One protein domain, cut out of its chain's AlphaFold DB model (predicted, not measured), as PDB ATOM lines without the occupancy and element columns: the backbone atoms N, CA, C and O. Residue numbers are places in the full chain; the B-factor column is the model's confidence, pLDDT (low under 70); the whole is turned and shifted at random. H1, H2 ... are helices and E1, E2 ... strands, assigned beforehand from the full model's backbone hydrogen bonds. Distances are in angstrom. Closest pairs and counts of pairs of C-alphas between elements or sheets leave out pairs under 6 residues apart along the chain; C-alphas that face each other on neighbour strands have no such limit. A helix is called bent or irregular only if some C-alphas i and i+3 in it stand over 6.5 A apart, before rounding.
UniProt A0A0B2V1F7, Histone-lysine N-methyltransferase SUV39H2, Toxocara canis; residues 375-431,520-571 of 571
ATOM      1  N   ASP A 375     297.998 393.740 258.724       57.53
ATOM      2  CA  ASP A 375     299.200 394.527 258.408       57.53
ATOM      3  C   ASP A 375     300.308 393.718 257.703       57.53
ATOM      4  O   ASP A 375     301.181 394.296 257.056       57.53
ATOM      5  N   HIS A 376     300.240 392.379 257.731       54.62
ATOM      6  CA  HIS A 376     301.202 391.478 257.067       54.62
ATOM      7  C   HIS A 376     300.801 391.094 255.634       54.62
ATOM      8  O   HIS A 376     301.482 390.303 254.975       54.62
ATOM      9  N   ARG A 377     299.697 391.664 255.139       59.03
ATOM     10  CA  ARG A 377     299.037 391.245 253.900       59.03
ATOM     11  C   ARG A 377     299.928 391.306 252.655       59.03
ATOM     12  O   ARG A 377     299.735 390.506 251.749       59.03
ATOM     13  N   PHE A 378     300.896 392.224 252.588       62.19
ATOM     14  CA  PHE A 378     301.531 392.579 251.309       62.19
ATOM     15  C   PHE A 378     303.043 392.801 251.409       62.19
ATOM     16  O   PHE A 378     303.581 393.809 250.941       62.19
ATOM     17  N   LEU A 379     303.743 391.843 252.020       64.56
ATOM     18  CA  LEU A 379     305.190 391.734 251.857       64.56
ATOM     19  C   LEU A 379     305.499 391.308 250.418       64.56
ATOM     20  O   LEU A 379     304.874 390.388 249.894       64.56
ATOM     21  N   ASN A 380     306.493 391.939 249.784       68.06
ATOM     22  CA  ASN A 380     306.903 391.580 248.419       68.06
ATOM     23  C   ASN A 380     307.286 390.090 248.292       68.06
ATOM     24  O   ASN A 380     307.128 389.514 247.220       68.06
ATOM     25  N   SER A 381     307.732 389.451 249.382       69.50
ATOM     26  CA  SER A 381     308.018 388.010 249.431       69.50
ATOM     27  C   SER A 381     306.794 387.133 249.142       69.50
ATOM     28  O   SER A 381     306.950 386.029 248.628       69.50
ATOM     29  N   ARG A 382     305.578 387.632 249.402       82.88
ATOM     30  CA  ARG A 382     304.315 386.884 249.274       82.88
ATOM     31  C   ARG A 382     303.577 387.141 247.959       82.88
ATOM     32  O   ARG A 382     302.500 386.597 247.750       82.88
ATOM     33  N   ILE A 383     304.146 387.922 247.033       86.19
ATOM     34  CA  ILE A 383     303.490 388.259 245.752       86.19
ATOM     35  C   ILE A 383     303.124 386.999 244.956       86.19
ATOM     36  O   ILE A 383     301.997 386.874 244.489       86.19
ATOM     37  N   ARG A 384     304.036 386.023 244.867       87.69
ATOM     38  CA  ARG A 384     303.770 384.767 244.145       87.69
ATOM     39  C   ARG A 384     302.633 383.956 244.772       87.69
ATOM     40  O   ARG A 384     301.867 383.306 244.066       87.69
ATOM     41  N   GLN A 385     302.530 383.982 246.099       90.38
ATOM     42  CA  GLN A 385     301.414 383.359 246.799       90.38
ATOM     43  C   GLN A 385     300.112 384.091 246.477       90.38
ATOM     44  O   GLN A 385     299.137 383.454 246.092       90.38
ATOM     45  N   LEU A 386     300.111 385.420 246.581       89.94
ATOM     46  CA  LEU A 386     298.954 386.254 246.279       89.94
ATOM     47  C   LEU A 386     298.427 386.004 244.857       89.94
ATOM     48  O   LEU A 386     297.226 385.831 244.677       89.94
ATOM     49  N   HIS A 387     299.318 385.914 243.865       91.69
ATOM     50  CA  HIS A 387     298.958 385.556 242.489       91.69
ATOM     51  C   HIS A 387     298.322 384.171 242.399       91.69
ATOM     52  O   HIS A 387     297.281 384.015 241.768       91.69
ATOM     53  N   SER A 388     298.914 383.174 243.058       92.50
ATOM     54  CA  SER A 388     298.382 381.810 243.066       92.50
ATOM     55  C   SER A 388     296.975 381.738 243.666       92.50
ATOM     56  O   SER A 388     296.097 381.111 243.077       92.50
ATOM     57  N   LEU A 389     296.734 382.413 244.795       93.06
ATOM     58  CA  LEU A 389     295.416 382.442 245.433       93.06
ATOM     59  C   LEU A 389     294.395 383.224 244.599       93.06
ATOM     60  O   LEU A 389     293.262 382.775 244.466       93.06
ATOM     61  N   ALA A 390     294.798 384.344 243.991       92.56
ATOM     62  CA  ALA A 390     293.931 385.127 243.113       92.56
ATOM     63  C   ALA A 390     293.511 384.340 241.861       92.56
ATOM     64  O   ALA A 390     292.339 384.378 241.480       92.56
ATOM     65  N   ARG A 391     294.435 383.586 241.249       92.62
ATOM     66  CA  ARG A 391     294.129 382.682 240.128       92.62
ATOM     67  C   ARG A 391     293.167 381.579 240.545       92.62
ATOM     68  O   ARG A 391     292.197 381.319 239.840       92.62
ATOM     69  N   TRP A 392     293.403 380.967 241.702       94.00
ATOM     70  CA  TRP A 392     292.554 379.896 242.214       94.00
ATOM     71  C   TRP A 392     291.133 380.374 242.531       94.00
ATOM     72  O   TRP A 392     290.164 379.750 242.103       94.00
ATOM     73  N   GLU A 393     291.007 381.522 243.200       95.25
ATOM     74  CA  GLU A 393     289.722 382.176 243.469       95.25
ATOM     75  C   GLU A 393     288.994 382.505 242.158       95.25
ATOM     76  O   GLU A 393     287.810 382.205 242.020       95.25
ATOM     77  N   SER A 394     289.707 383.051 241.167       93.31
ATOM     78  CA  SER A 394     289.136 383.405 239.860       93.31
ATOM     79  C   SER A 394     288.654 382.180 239.082       93.31
ATOM     80  O   SER A 394     287.548 382.207 238.549       93.31
ATOM     81  N   ALA A 395     289.435 381.097 239.060       93.25
ATOM     82  CA  ALA A 395     289.075 379.854 238.378       93.25
ATOM     83  C   ALA A 395     287.810 379.219 238.979       93.25
ATOM     84  O   ALA A 395     286.890 378.859 238.250       93.25
ATOM     85  N   ILE A 396     287.720 379.150 240.312       95.44
ATOM     86  CA  ILE A 396     286.518 378.643 240.989       95.44
ATOM     87  C   ILE A 396     285.323 379.566 240.735       95.44
ATOM     88  O   ILE A 396     284.228 379.100 240.421       95.44
ATOM     89  N   ASN A 397     285.512 380.880 240.853       95.94
ATOM     90  CA  ASN A 397     284.422 381.832 240.678       95.94
ATOM     91  C   ASN A 397     283.933 381.920 239.228       95.94
ATOM     92  O   ASN A 397     282.779 382.283 239.025       95.94
ATOM     93  N   ALA A 398     284.750 381.566 238.232       95.31
ATOM     94  CA  ALA A 398     284.293 381.412 236.853       95.31
ATOM     95  C   ALA A 398     283.252 380.284 236.737       95.31
ATOM     96  O   ALA A 398     282.166 380.521 236.216       95.31
ATOM     97  N   ILE A 399     283.540 379.114 237.323       95.25
ATOM     98  CA  ILE A 399     282.614 377.968 237.376       95.25
ATOM     99  C   ILE A 399     281.346 378.329 238.164       95.25
ATOM    100  O   ILE A 399     280.234 378.025 237.758       95.25
ATOM    101  N   LEU A 400     281.485 379.001 239.309       95.19
ATOM    102  CA  LEU A 400     280.319 379.374 240.115       95.19
ATOM    103  C   LEU A 400     279.415 380.378 239.388       95.19
ATOM    104  O   LEU A 400     278.196 380.247 239.455       95.19
ATOM    105  N   ARG A 401     279.994 381.359 238.685       94.62
ATOM    106  CA  ARG A 401     279.227 382.362 237.934       94.62
ATOM    107  C   ARG A 401     278.510 381.764 236.726       94.62
ATOM    108  O   ARG A 401     277.368 382.154 236.500       94.62
ATOM    109  N   SER A 402     279.124 380.830 235.988       95.00
ATOM    110  CA  SER A 402     278.465 380.181 234.839       95.00
ATOM    111  C   SER A 402     277.201 379.420 235.244       95.00
ATOM    112  O   SER A 402     276.257 379.341 234.471       95.00
ATOM    113  N   GLU A 403     277.161 378.943 236.486       91.81
ATOM    114  CA  GLU A 403     276.045 378.195 237.072       91.81
ATOM    115  C   GLU A 403     275.085 379.070 237.893       91.81
ATOM    116  O   GLU A 403     274.237 378.558 238.625       91.81
ATOM    117  N   GLY A 404     275.261 380.397 237.878       92.06
ATOM    118  CA  GLY A 404     274.456 381.319 238.686       92.06
ATOM    119  C   GLY A 404     274.577 381.100 240.202       92.06
ATOM    120  O   GLY A 404     273.691 381.499 240.961       92.06
ATOM    121  N   ARG A 405     275.654 380.457 240.673       91.81
ATOM    122  CA  ARG A 405     275.891 380.154 242.092       91.81
ATOM    123  C   ARG A 405     276.615 381.298 242.799       91.81
ATOM    124  O   ARG A 405     277.394 382.051 242.214       91.81
ATOM    125  N   GLN A 406     276.407 381.397 244.114       93.88
ATOM    126  CA  GLN A 406     277.118 382.364 244.951       93.88
ATOM    127  C   GLN A 406     278.634 382.125 244.864       93.88
ATOM    128  O   GLN A 406     279.084 380.992 245.028       93.88
ATOM    129  N   ILE A 407     279.425 383.185 244.662       95.06
ATOM    130  CA  ILE A 407     280.900 383.126 244.634       95.06
ATOM    131  C   ILE A 407     281.506 382.806 246.012       95.06
ATOM    132  O   ILE A 407     280.821 382.837 247.046       95.06
ATOM    133  N   LEU A 408     282.791 382.460 246.053       95.94
ATOM    134  CA  LEU A 408     283.573 382.336 247.290       95.94
ATOM    135  C   LEU A 408     284.855 383.165 247.227       95.94
ATOM    136  O   LEU A 408     285.273 383.602 246.158       95.94
ATOM    137  N   TYR A 409     285.479 383.364 248.385       96.25
ATOM    138  CA  TYR A 409     286.795 383.998 248.479       96.25
ATOM    139  C   TYR A 409     287.847 383.018 248.990       96.25
ATOM    140  O   TYR A 409     287.523 382.039 249.662       96.25
ATOM    141  N   ILE A 410     289.114 383.299 248.705       95.00
ATOM    142  CA  ILE A 410     290.259 382.531 249.185       95.00
ATOM    143  C   ILE A 410     291.233 383.476 249.880       95.00
ATOM    144  O   ILE A 410     291.596 384.532 249.357       95.00
ATOM    145  N   TYR A 411     291.654 383.109 251.088       92.00
ATOM    146  CA  TYR A 411     292.484 383.980 251.910       92.00
ATOM    147  C   TYR A 411     293.506 383.213 252.754       92.00
ATOM    148  O   TYR A 411     293.195 382.201 253.381       92.00
ATOM    149  N   ASN A 412     294.737 383.725 252.792       91.44
ATOM    150  CA  ASN A 412     295.812 383.188 253.618       91.44
ATOM    151  C   ASN A 412     296.702 384.321 254.153       91.44
ATOM    152  O   ASN A 412     297.468 384.928 253.406       91.44
ATOM    153  N   ASP A 413     296.645 384.578 255.457       87.75
ATOM    154  CA  ASP A 413     297.574 385.448 256.189       87.75
ATOM    155  C   ASP A 413     298.417 384.700 257.231       87.75
ATOM    156  O   ASP A 413     299.061 385.326 258.069       87.75
ATOM    157  N   VAL A 414     298.432 383.368 257.164       87.81
ATOM    158  CA  VAL A 414     299.082 382.503 258.151       87.81
ATOM    159  C   VAL A 414     300.481 382.085 257.707       87.81
ATOM    160  O   VAL A 414     301.415 382.139 258.505       87.81
ATOM    161  N   ASP A 415     300.624 381.648 256.460       87.75
ATOM    162  CA  ASP A 415     301.867 381.115 255.893       87.75
ATOM    163  C   ASP A 415     301.958 381.429 254.388       87.75
ATOM    164  O   ASP A 415     301.126 382.163 253.855       87.75
ATOM    165  N   ASP A 416     302.965 380.898 253.692       88.50
ATOM    166  CA  ASP A 416     303.184 381.111 252.252       88.50
ATOM    167  C   ASP A 416     302.514 380.042 251.361       88.50
ATOM    168  O   ASP A 416     302.791 379.964 250.159       88.50
ATOM    169  N   GLU A 417     301.606 379.236 251.930       90.94
ATOM    170  CA  GLU A 417     300.911 378.151 251.231       90.94
ATOM    171  C   GLU A 417     300.082 378.681 250.054       90.94
ATOM    172  O   GLU A 417     299.319 379.649 250.177       90.94
ATOM    173  N   ARG A 418     300.233 378.032 248.900       91.44
ATOM    174  CA  ARG A 418     299.622 378.416 247.624       91.44
ATOM    175  C   ARG A 418     298.369 377.592 247.327       91.44
ATOM    176  O   ARG A 418     297.930 376.787 248.143       91.44
ATOM    177  N   ALA A 419     297.775 377.825 246.160       89.31
ATOM    178  CA  ALA A 419     296.689 376.994 245.669       89.31
ATOM    179  C   ALA A 419     297.135 375.534 245.516       89.31
ATOM    180  O   ALA A 419     298.257 375.264 245.086       89.31
ATOM    181  N   ARG A 420     296.233 374.605 245.832       83.56
ATOM    182  CA  ARG A 420     296.454 373.178 245.595       83.56
ATOM    183  C   ARG A 420     296.358 372.872 244.102       83.56
ATOM    184  O   ARG A 420     295.380 373.244 243.465       83.56
ATOM    185  N   HIS A 421     297.369 372.195 243.564       76.81
ATOM    186  CA  HIS A 421     297.426 371.799 242.150       76.81
ATOM    187  C   HIS A 421     296.728 370.459 241.881       76.81
ATOM    188  O   HIS A 421     296.358 370.169 240.751       76.81
ATOM    189  N   ASP A 422     296.526 369.662 242.926       82.12
ATOM    190  CA  ASP A 422     295.918 368.331 242.911       82.12
ATOM    191  C   ASP A 422     294.408 368.362 243.203       82.12
ATOM    192  O   ASP A 422     293.813 367.354 243.575       82.12
ATOM    193  N   PHE A 423     293.778 369.531 243.080       85.00
ATOM    194  CA  PHE A 423     292.373 369.729 243.406       85.00
ATOM    195  C   PHE A 423     291.638 370.402 242.249       85.00
ATOM    196  O   PHE A 423     291.981 371.509 241.838       85.00
ATOM    197  N   THR A 424     290.576 369.753 241.774       89.44
ATOM    198  CA  THR A 424     289.650 370.322 240.791       89.44
ATOM    199  C   THR A 424     288.323 370.620 241.470       89.44
ATOM    200  O   THR A 424     287.712 369.735 242.066       89.44
ATOM    201  N   TYR A 425     287.867 371.868 241.372       92.69
ATOM    202  CA  TYR A 425     286.576 372.258 241.923       92.69
ATOM    203  C   TYR A 425     285.442 371.746 241.033       92.69
ATOM    204  O   TYR A 425     285.432 372.004 239.830       92.69
ATOM    205  N   ILE A 426     284.483 371.047 241.634       93.62
ATOM    206  CA  ILE A 426     283.291 370.522 240.966       93.62
ATOM    207  C   ILE A 426     282.040 370.956 241.732       93.62
ATOM    208  O   ILE A 426     282.064 371.138 242.948       93.62
ATOM    209  N   ILE A 427     280.953 371.163 240.996       92.81
ATOM    210  CA  ILE A 427     279.685 371.699 241.515       92.81
ATOM    211  C   ILE A 427     278.646 370.614 241.822       92.81
ATOM    212  O   ILE A 427     277.667 370.901 242.515       92.81
ATOM    213  N   SER A 428     278.852 369.414 241.283       91.81
ATOM    214  CA  SER A 428     277.972 368.251 241.366       91.81
ATOM    215  C   SER A 428     278.808 366.974 241.392       91.81
ATOM    216  O   SER A 428     279.956 366.961 240.933       91.81
ATOM    217  N   ASN A 429     278.237 365.908 241.954       91.38
ATOM    218  CA  ASN A 429     278.914 364.622 242.059       91.38
ATOM    219  C   ASN A 429     279.245 364.062 240.674       91.38
ATOM    220  O   ASN A 429     278.430 364.125 239.752       91.38
ATOM    221  N   LYS A 430     280.441 363.491 240.545       90.94
ATOM    222  CA  LYS A 430     280.852 362.756 239.350       90.94
ATOM    223  C   LYS A 430     280.534 361.285 239.552       90.94
ATOM    224  O   LYS A 430     281.141 360.635 240.401       90.94
ATOM    225  N   TYR A 431     279.583 360.783 238.780       88.94
ATOM    226  CA  TYR A 431     279.193 359.379 238.811       88.94
ATOM    227  C   TYR A 431     279.939 358.584 237.734       88.94
ATOM    228  O   TYR A 431     280.252 359.142 236.679       88.94
ATOM    229  N   ALA A 520     284.379 381.795 252.700       96.06
ATOM    230  CA  ALA A 520     285.778 381.832 252.311       96.06
ATOM    231  C   ALA A 520     286.470 380.503 252.607       96.06
ATOM    232  O   ALA A 520     286.234 379.893 253.651       96.06
ATOM    233  N   ILE A 521     287.370 380.112 251.710       95.31
ATOM    234  CA  ILE A 521     288.418 379.133 251.973       95.31
ATOM    235  C   ILE A 521     289.563 379.894 252.644       95.31
ATOM    236  O   ILE A 521     290.162 380.789 252.047       95.31
ATOM    237  N   VAL A 522     289.850 379.572 253.902       93.88
ATOM    238  CA  VAL A 522     290.847 380.280 254.706       93.88
ATOM    239  C   VAL A 522     291.919 379.337 255.214       93.88
ATOM    240  O   VAL A 522     291.636 378.206 255.616       93.88
ATOM    241  N   ARG A 523     293.158 379.815 255.246       92.88
ATOM    242  CA  ARG A 523     294.240 379.116 255.932       92.88
ATOM    243  C   ARG A 523     294.143 379.348 257.441       92.88
ATOM    244  O   ARG A 523     293.956 380.469 257.900       92.88
ATOM    245  N   ARG A 524     294.284 378.282 258.227       89.44
ATOM    246  CA  ARG A 524     294.279 378.280 259.695       89.44
ATOM    247  C   ARG A 524     295.578 377.683 260.226       89.44
ATOM    248  O   ARG A 524     296.055 376.664 259.735       89.44
ATOM    249  N   LYS A 525     296.085 378.256 261.321       87.69
ATOM    250  CA  LYS A 525     297.359 377.874 261.966       87.69
ATOM    251  C   LYS A 525     297.481 376.396 262.353       87.69
ATOM    252  O   LYS A 525     298.588 375.878 262.382       87.69
ATOM    253  N   LYS A 526     296.374 375.733 262.715       87.56
ATOM    254  CA  LYS A 526     296.402 374.382 263.318       87.56
ATOM    255  C   LYS A 526     295.790 373.274 262.460       87.56
ATOM    256  O   LYS A 526     296.123 372.117 262.674       87.56
ATOM    257  N   CYS A 527     294.888 373.604 261.539       86.56
ATOM    258  CA  CYS A 527     294.120 372.621 260.762       86.56
ATOM    259  C   CYS A 527     294.237 372.815 259.244       86.56
ATOM    260  O   CYS A 527     293.536 372.158 258.484       86.56
ATOM    261  N   GLY A 528     295.132 373.694 258.798       90.81
ATOM    262  CA  GLY A 528     295.360 373.943 257.387       90.81
ATOM    263  C   GLY A 528     294.230 374.726 256.725       90.81
ATOM    264  O   GLY A 528     293.824 375.761 257.246       90.81
ATOM    265  N   TRP A 529     293.767 374.299 255.550       92.62
ATOM    266  CA  TRP A 529     292.663 374.964 254.851       92.62
ATOM    267  C   TRP A 529     291.317 374.616 255.497       92.62
ATOM    268  O   TRP A 529     291.043 373.454 255.780       92.62
ATOM    269  N   GLY A 530     290.465 375.615 255.709       92.50
ATOM    270  CA  GLY A 530     289.107 375.443 256.219       92.50
ATOM    271  C   GLY A 530     288.115 376.354 255.508       92.50
ATOM    272  O   GLY A 530     288.507 377.290 254.817       92.50
ATOM    273  N   ILE A 531     286.823 376.091 255.692       93.75
ATOM    274  CA  ILE A 531     285.740 376.911 255.137       93.75
ATOM    275  C   ILE A 531     285.092 377.701 256.269       93.75
ATOM    276  O   ILE A 531     284.827 377.161 257.343       93.75
ATOM    277  N   VAL A 532     284.841 378.986 256.035       93.75
ATOM    278  CA  VAL A 532     284.227 379.884 257.018       93.75
ATOM    279  C   VAL A 532     283.096 380.666 256.373       93.75
ATOM    280  O   VAL A 532     283.243 381.173 255.263       93.75
ATOM    281  N   ALA A 533     281.974 380.786 257.081       95.50
ATOM    282  CA  ALA A 533     280.880 381.663 256.690       95.50
ATOM    283  C   ALA A 533     281.271 383.135 256.896       95.50
ATOM    284  O   ALA A 533     281.795 383.501 257.948       95.50
ATOM    285  N   LEU A 534     281.002 383.975 255.899       95.38
ATOM    286  CA  LEU A 534     281.283 385.419 255.940       95.38
ATOM    287  C   LEU A 534     280.049 386.247 256.308       95.38
ATOM    288  O   LEU A 534     280.085 387.474 256.319       95.38
ATOM    289  N   GLU A 535     278.947 385.565 256.586       93.69
ATOM    290  CA  GLU A 535     277.680 386.137 257.004       93.69
ATOM    291  C   GLU A 535     276.960 385.174 257.953       93.69
ATOM    292  O   GLU A 535     277.318 383.998 258.070       93.69
ATOM    293  N   ALA A 536     275.956 385.680 258.667       93.69
ATOM    294  CA  ALA A 536     275.190 384.876 259.607       93.69
ATOM    295  C   ALA A 536     274.314 383.852 258.870       93.69
ATOM    296  O   ALA A 536     273.522 384.204 257.997       93.69
ATOM    297  N   ILE A 537     274.413 382.589 259.282       94.44
ATOM    298  CA  ILE A 537     273.618 381.485 258.744       94.44
ATOM    299  C   ILE A 537     272.576 381.091 259.789       94.44
ATOM    300  O   ILE A 537     272.908 380.785 260.936       94.44
ATOM    301  N   ALA A 538     271.299 381.117 259.406       93.25
ATOM    302  CA  ALA A 538     270.218 380.714 260.297       93.25
ATOM    303  C   ALA A 538     270.272 379.204 260.572       93.25
ATOM    304  O   ALA A 538     270.644 378.411 259.706       93.25
ATOM    305  N   SER A 539     269.864 378.788 261.772       91.00
ATOM    306  CA  SER A 539     269.851 377.368 262.126       91.00
ATOM    307  C   SER A 539     268.957 376.550 261.190       91.00
ATOM    308  O   SER A 539     267.940 377.032 260.685       91.00
ATOM    309  N   ASN A 540     269.342 375.287 260.984       90.25
ATOM    310  CA  ASN A 540     268.646 374.319 260.134       90.25
ATOM    311  C   ASN A 540     268.524 374.747 258.663       90.25
ATOM    312  O   ASN A 540     267.593 374.320 257.986       90.25
ATOM    313  N   THR A 541     269.409 375.604 258.157       92.75
ATOM    314  CA  THR A 541     269.434 375.964 256.733       92.75
ATOM    315  C   THR A 541     270.470 375.141 255.982       92.75
ATOM    316  O   THR A 541     271.475 374.710 256.545       92.75
ATOM    317  N   PHE A 542     270.201 374.902 254.700       93.44
ATOM    318  CA  PHE A 542     271.169 374.280 253.809       93.44
ATOM    319  C   PHE A 542     272.366 375.215 253.596       93.44
ATOM    320  O   PHE A 542     272.180 376.381 253.251       93.44
ATOM    321  N   VAL A 543     273.582 374.699 253.788       93.19
ATOM    322  CA  VAL A 543     274.822 375.477 253.646       93.19
ATOM    323  C   VAL A 543     275.549 375.109 252.360       93.19
ATOM    324  O   VAL A 543     275.728 375.957 251.488       93.19
ATOM    325  N   VAL A 544     275.983 373.856 252.256       92.69
ATOM    326  CA  VAL A 544     276.757 373.327 251.133       92.69
ATOM    327  C   VAL A 544     276.580 371.811 251.075       92.69
ATOM    328  O   VAL A 544     276.254 371.185 252.084       92.69
ATOM    329  N   GLU A 545     276.783 371.243 249.895       92.44
ATOM    330  CA  GLU A 545     276.810 369.803 249.660       92.44
ATOM    331  C   GLU A 545     278.245 369.270 249.776       92.44
ATOM    332  O   GLU A 545     279.206 369.968 249.439       92.44
ATOM    333  N   TYR A 546     278.390 368.032 250.247       91.75
ATOM    334  CA  TYR A 546     279.641 367.297 250.115       91.75
ATOM    335  C   TYR A 546     279.694 366.691 248.711       91.75
ATOM    336  O   TYR A 546     278.947 365.762 248.419       91.75
ATOM    337  N   VAL A 547     280.543 367.248 247.850       92.31
ATOM    338  CA  VAL A 547     280.617 366.877 246.435       92.31
ATOM    339  C   VAL A 547     281.934 366.170 246.143       92.31
ATOM    340  O   VAL A 547     282.992 366.633 246.571       92.31
ATOM    341  N   GLY A 548     281.875 365.080 245.381       91.00
ATOM    342  CA  GLY A 548     283.054 364.304 245.021       91.00
ATOM    343  C   GLY A 548     282.847 363.365 243.839       91.00
ATOM    344  O   GLY A 548     281.834 363.395 243.138       91.00
ATOM    345  N   GLU A 549     283.849 362.524 243.624       89.25
ATOM    346  CA  GLU A 549     283.737 361.359 242.754       89.25
ATOM    347  C   GLU A 549     283.054 360.237 243.532       89.25
ATOM    348  O   GLU A 549     283.450 359.901 244.648       89.25
ATOM    349  N   VAL A 550     282.001 359.675 242.951       86.81
ATOM    350  CA  VAL A 550     281.234 358.590 243.557       86.81
ATOM    351  C   VAL A 550     281.783 357.277 243.022       86.81
ATOM    352  O   VAL A 550     281.834 357.056 241.816       86.81
ATOM    353  N   GLY A 551     282.187 356.384 243.916       78.25
ATOM    354  CA  GLY A 551     282.714 355.079 243.546       78.25
ATOM    355  C   GLY A 551     282.298 354.013 244.544       78.25
ATOM    356  O   GLY A 551     282.066 354.286 245.718       78.25
ATOM    357  N   MET A 552     282.213 352.769 244.080       68.69
ATOM    358  CA  MET A 552     282.029 351.635 244.982       68.69
ATOM    359  C   MET A 552     283.349 351.354 245.710       68.69
ATOM    360  O   MET A 552     284.392 351.211 245.068       68.69
ATOM    361  N   THR A 553     283.296 351.185 247.033       61.41
ATOM    362  CA  THR A 553     284.445 351.046 247.956       61.41
ATOM    363  C   THR A 553     285.461 349.962 247.562       61.41
ATOM    364  O   THR A 553     286.600 349.976 248.013       61.41
ATOM    365  N   LYS A 554     285.079 349.002 246.707       56.66
ATOM    366  CA  LYS A 554     285.938 347.898 246.239       56.66
ATOM    367  C   LYS A 554     286.653 348.150 244.902       56.66
ATOM    368  O   LYS A 554     287.347 347.252 244.438       56.66
ATOM    369  N   ARG A 555     286.445 349.297 244.244       52.25
ATOM    370  CA  ARG A 555     286.896 349.532 242.855       52.25
ATOM    371  C   ARG A 555     287.685 350.820 242.622       52.25
ATOM    372  O   ARG A 555     288.050 351.083 241.481       52.25
ATOM    373  N   LEU A 556     287.979 351.611 243.652       52.59
ATOM    374  CA  LEU A 556     288.846 352.774 243.466       52.59
ATOM    375  C   LEU A 556     290.282 352.288 243.209       52.59
ATOM    376  O   LEU A 556     290.903 351.679 244.077       52.59
ATOM    377  N   ALA A 557     290.781 352.515 241.988       51.19
ATOM    378  CA  ALA A 557     292.122 352.106 241.549       51.19
ATOM    379  C   ALA A 557     293.241 352.790 242.355       51.19
ATOM    380  O   ALA A 557     294.338 352.255 242.487       51.19
ATOM    381  N   ILE A 558     292.935 353.957 242.923       55.91
ATOM    382  CA  ILE A 558     293.748 354.667 243.902       55.91
ATOM    383  C   ILE A 558     292.805 354.994 245.065       55.91
ATOM    384  O   ILE A 558     291.834 355.722 244.845       55.91
ATOM    385  N   PRO A 559     293.028 354.457 246.275       55.78
ATOM    386  CA  PRO A 559     292.228 354.844 247.426       55.78
ATOM    387  C   PRO A 559     292.447 356.342 247.700       55.78
ATOM    388  O   PRO A 559     293.602 356.784 247.745       55.78
ATOM    389  N   PRO A 560     291.375 357.139 247.849       57.12
ATOM    390  CA  PRO A 560     291.488 358.527 248.267       57.12
ATOM    391  C   PRO A 560     292.290 358.652 249.566       57.12
ATOM    392  O   PRO A 560     292.419 357.717 250.359       57.12
ATOM    393  N   SER A 561     292.822 359.846 249.839       56.03
ATOM    394  CA  SER A 561     293.317 360.117 251.188       56.03
ATOM    395  C   SER A 561     292.165 359.878 252.183       56.03
ATOM    396  O   SER A 561     291.097 360.451 251.951       56.03
ATOM    397  N   PRO A 562     292.358 359.157 253.306       56.62
ATOM    398  CA  PRO A 562     291.284 358.847 254.263       56.62
ATOM    399  C   PRO A 562     290.553 360.084 254.814       56.62
ATOM    400  O   PRO A 562     289.467 359.995 255.368       56.62
ATOM    401  N   SER A 563     291.164 361.266 254.689       61.56
ATOM    402  CA  SER A 563     290.598 362.561 255.074       61.56
ATOM    403  C   SER A 563     289.588 363.155 254.081       61.56
ATOM    404  O   SER A 563     288.968 364.164 254.407       61.56
ATOM    405  N   ALA A 564     289.465 362.595 252.876       64.44
ATOM    406  CA  ALA A 564     288.604 363.084 251.794       64.44
ATOM    407  C   ALA A 564     287.535 362.058 251.377       64.44
ATOM    408  O   ALA A 564     286.889 362.229 250.349       64.44
ATOM    409  N   GLU A 565     287.365 360.994 252.161       72.88
ATOM    410  CA  GLU A 565     286.322 359.996 251.951       72.88
ATOM    411  C   GLU A 565     285.093 360.347 252.788       72.88
ATOM    412  O   GLU A 565     285.198 360.752 253.949       72.88
ATOM    413  N   PHE A 566     283.921 360.171 252.189       77.00
ATOM    414  CA  PHE A 566     282.653 360.174 252.899       77.00
ATOM    415  C   PHE A 566     281.959 358.847 252.606       77.00
ATOM    416  O   PHE A 566     281.576 358.580 251.467       77.00
ATOM    417  N   GLU A 567     281.846 357.998 253.624       76.06
ATOM    418  CA  GLU A 567     281.176 356.707 253.493       76.06
ATOM    419  C   GLU A 567     279.661 356.921 253.430       76.06
ATOM    420  O   GLU A 567     279.054 357.519 254.322       76.06
ATOM    421  N   TRP A 568     279.051 356.439 252.348       68.88
ATOM    422  CA  TRP A 568     277.604 356.334 252.236       68.88
ATOM    423  C   TRP A 568     277.189 354.955 252.744       68.88
ATOM    424  O   TRP A 568     277.223 353.975 252.000       68.88
ATOM    425  N   ASP A 569     276.790 354.882 254.011       63.34
ATOM    426  CA  ASP A 569     276.166 353.683 254.567       63.34
ATOM    427  C   ASP A 569     274.767 353.523 253.951       63.34
ATOM    428  O   ASP A 569     273.850 354.290 254.249       63.34
ATOM    429  N   SER A 570     274.598 352.552 253.051       51.84
ATOM    430  CA  SER A 570     273.271 352.028 252.727       51.84
ATOM    431  C   SER A 570     272.917 350.985 253.787       51.84
ATOM    432  O   SER A 570     273.560 349.930 253.824       51.84
ATOM    433  N   GLU A 571     271.953 351.282 254.657       37.53
ATOM    434  CA  GLU A 571     271.248 350.225 255.401       37.53
ATOM    435  C   GLU A 571     270.379 349.383 254.465       37.53
ATOM    436  O   GLU A 571     269.780 349.961 253.525       37.53
TER     437      GLU A 571
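What this domain is: This is residues 375 to 431 and 520 to 571 of the 571 residues of the protein "Histone-lysine N-methyltransferase SUV39H2" of Toxocara canis (UniProt A0A0B2V1F7). There is little regular structure: one long helix, H1, packs along edge strand E1 of a small sheet, and residues 534 to 571, with no named element, loop away. The 109 printed residues have 38 in named elements, H1 E1 E2 E3; the class is mixed, and so is the sheet, order E1 E2 E3. The whole is loose, radius of gyration of the C-alphas 16.5 A, spanning 53 by 36 by 31 A.

How they stand to each other: H1, residues 380 to 402, is on the sheet at a height of 6.0 A, only just over E1, residues 408 to 411, with 3 C-alphas falling on it. Their closest C-alphas, Glu 393 and Ile 410, are 5.8 A apart. H1 is irregular, C-alphas 381 and 384 being 7.5 A apart; 17 of 19 O i to N i+4 pairs are within hydrogen-bond range. E1 and E2, residues 520 to 524, are parallel; N 521 and O 409, 2.8 A, are within hydrogen-bond range. E2 and E3, residues 528 to 533, form an antiparallel hairpin; N 522 and O 530, 2.8 A, are within range.

Where its parts are: H1 runs 33.5 A from C-alpha 380 at (306.903, 391.580, 248.419); E3 runs 16.4 A to C-alpha 533 at (280.880, 381.663, 256.690).

The domain as a whole: Residues 432 to 519 are not printed, a gap of 27.0 A between C-alphas 431 and 520. Residues 375 to 381, 552 to 564 and 568 to 571 have pLDDT under 70.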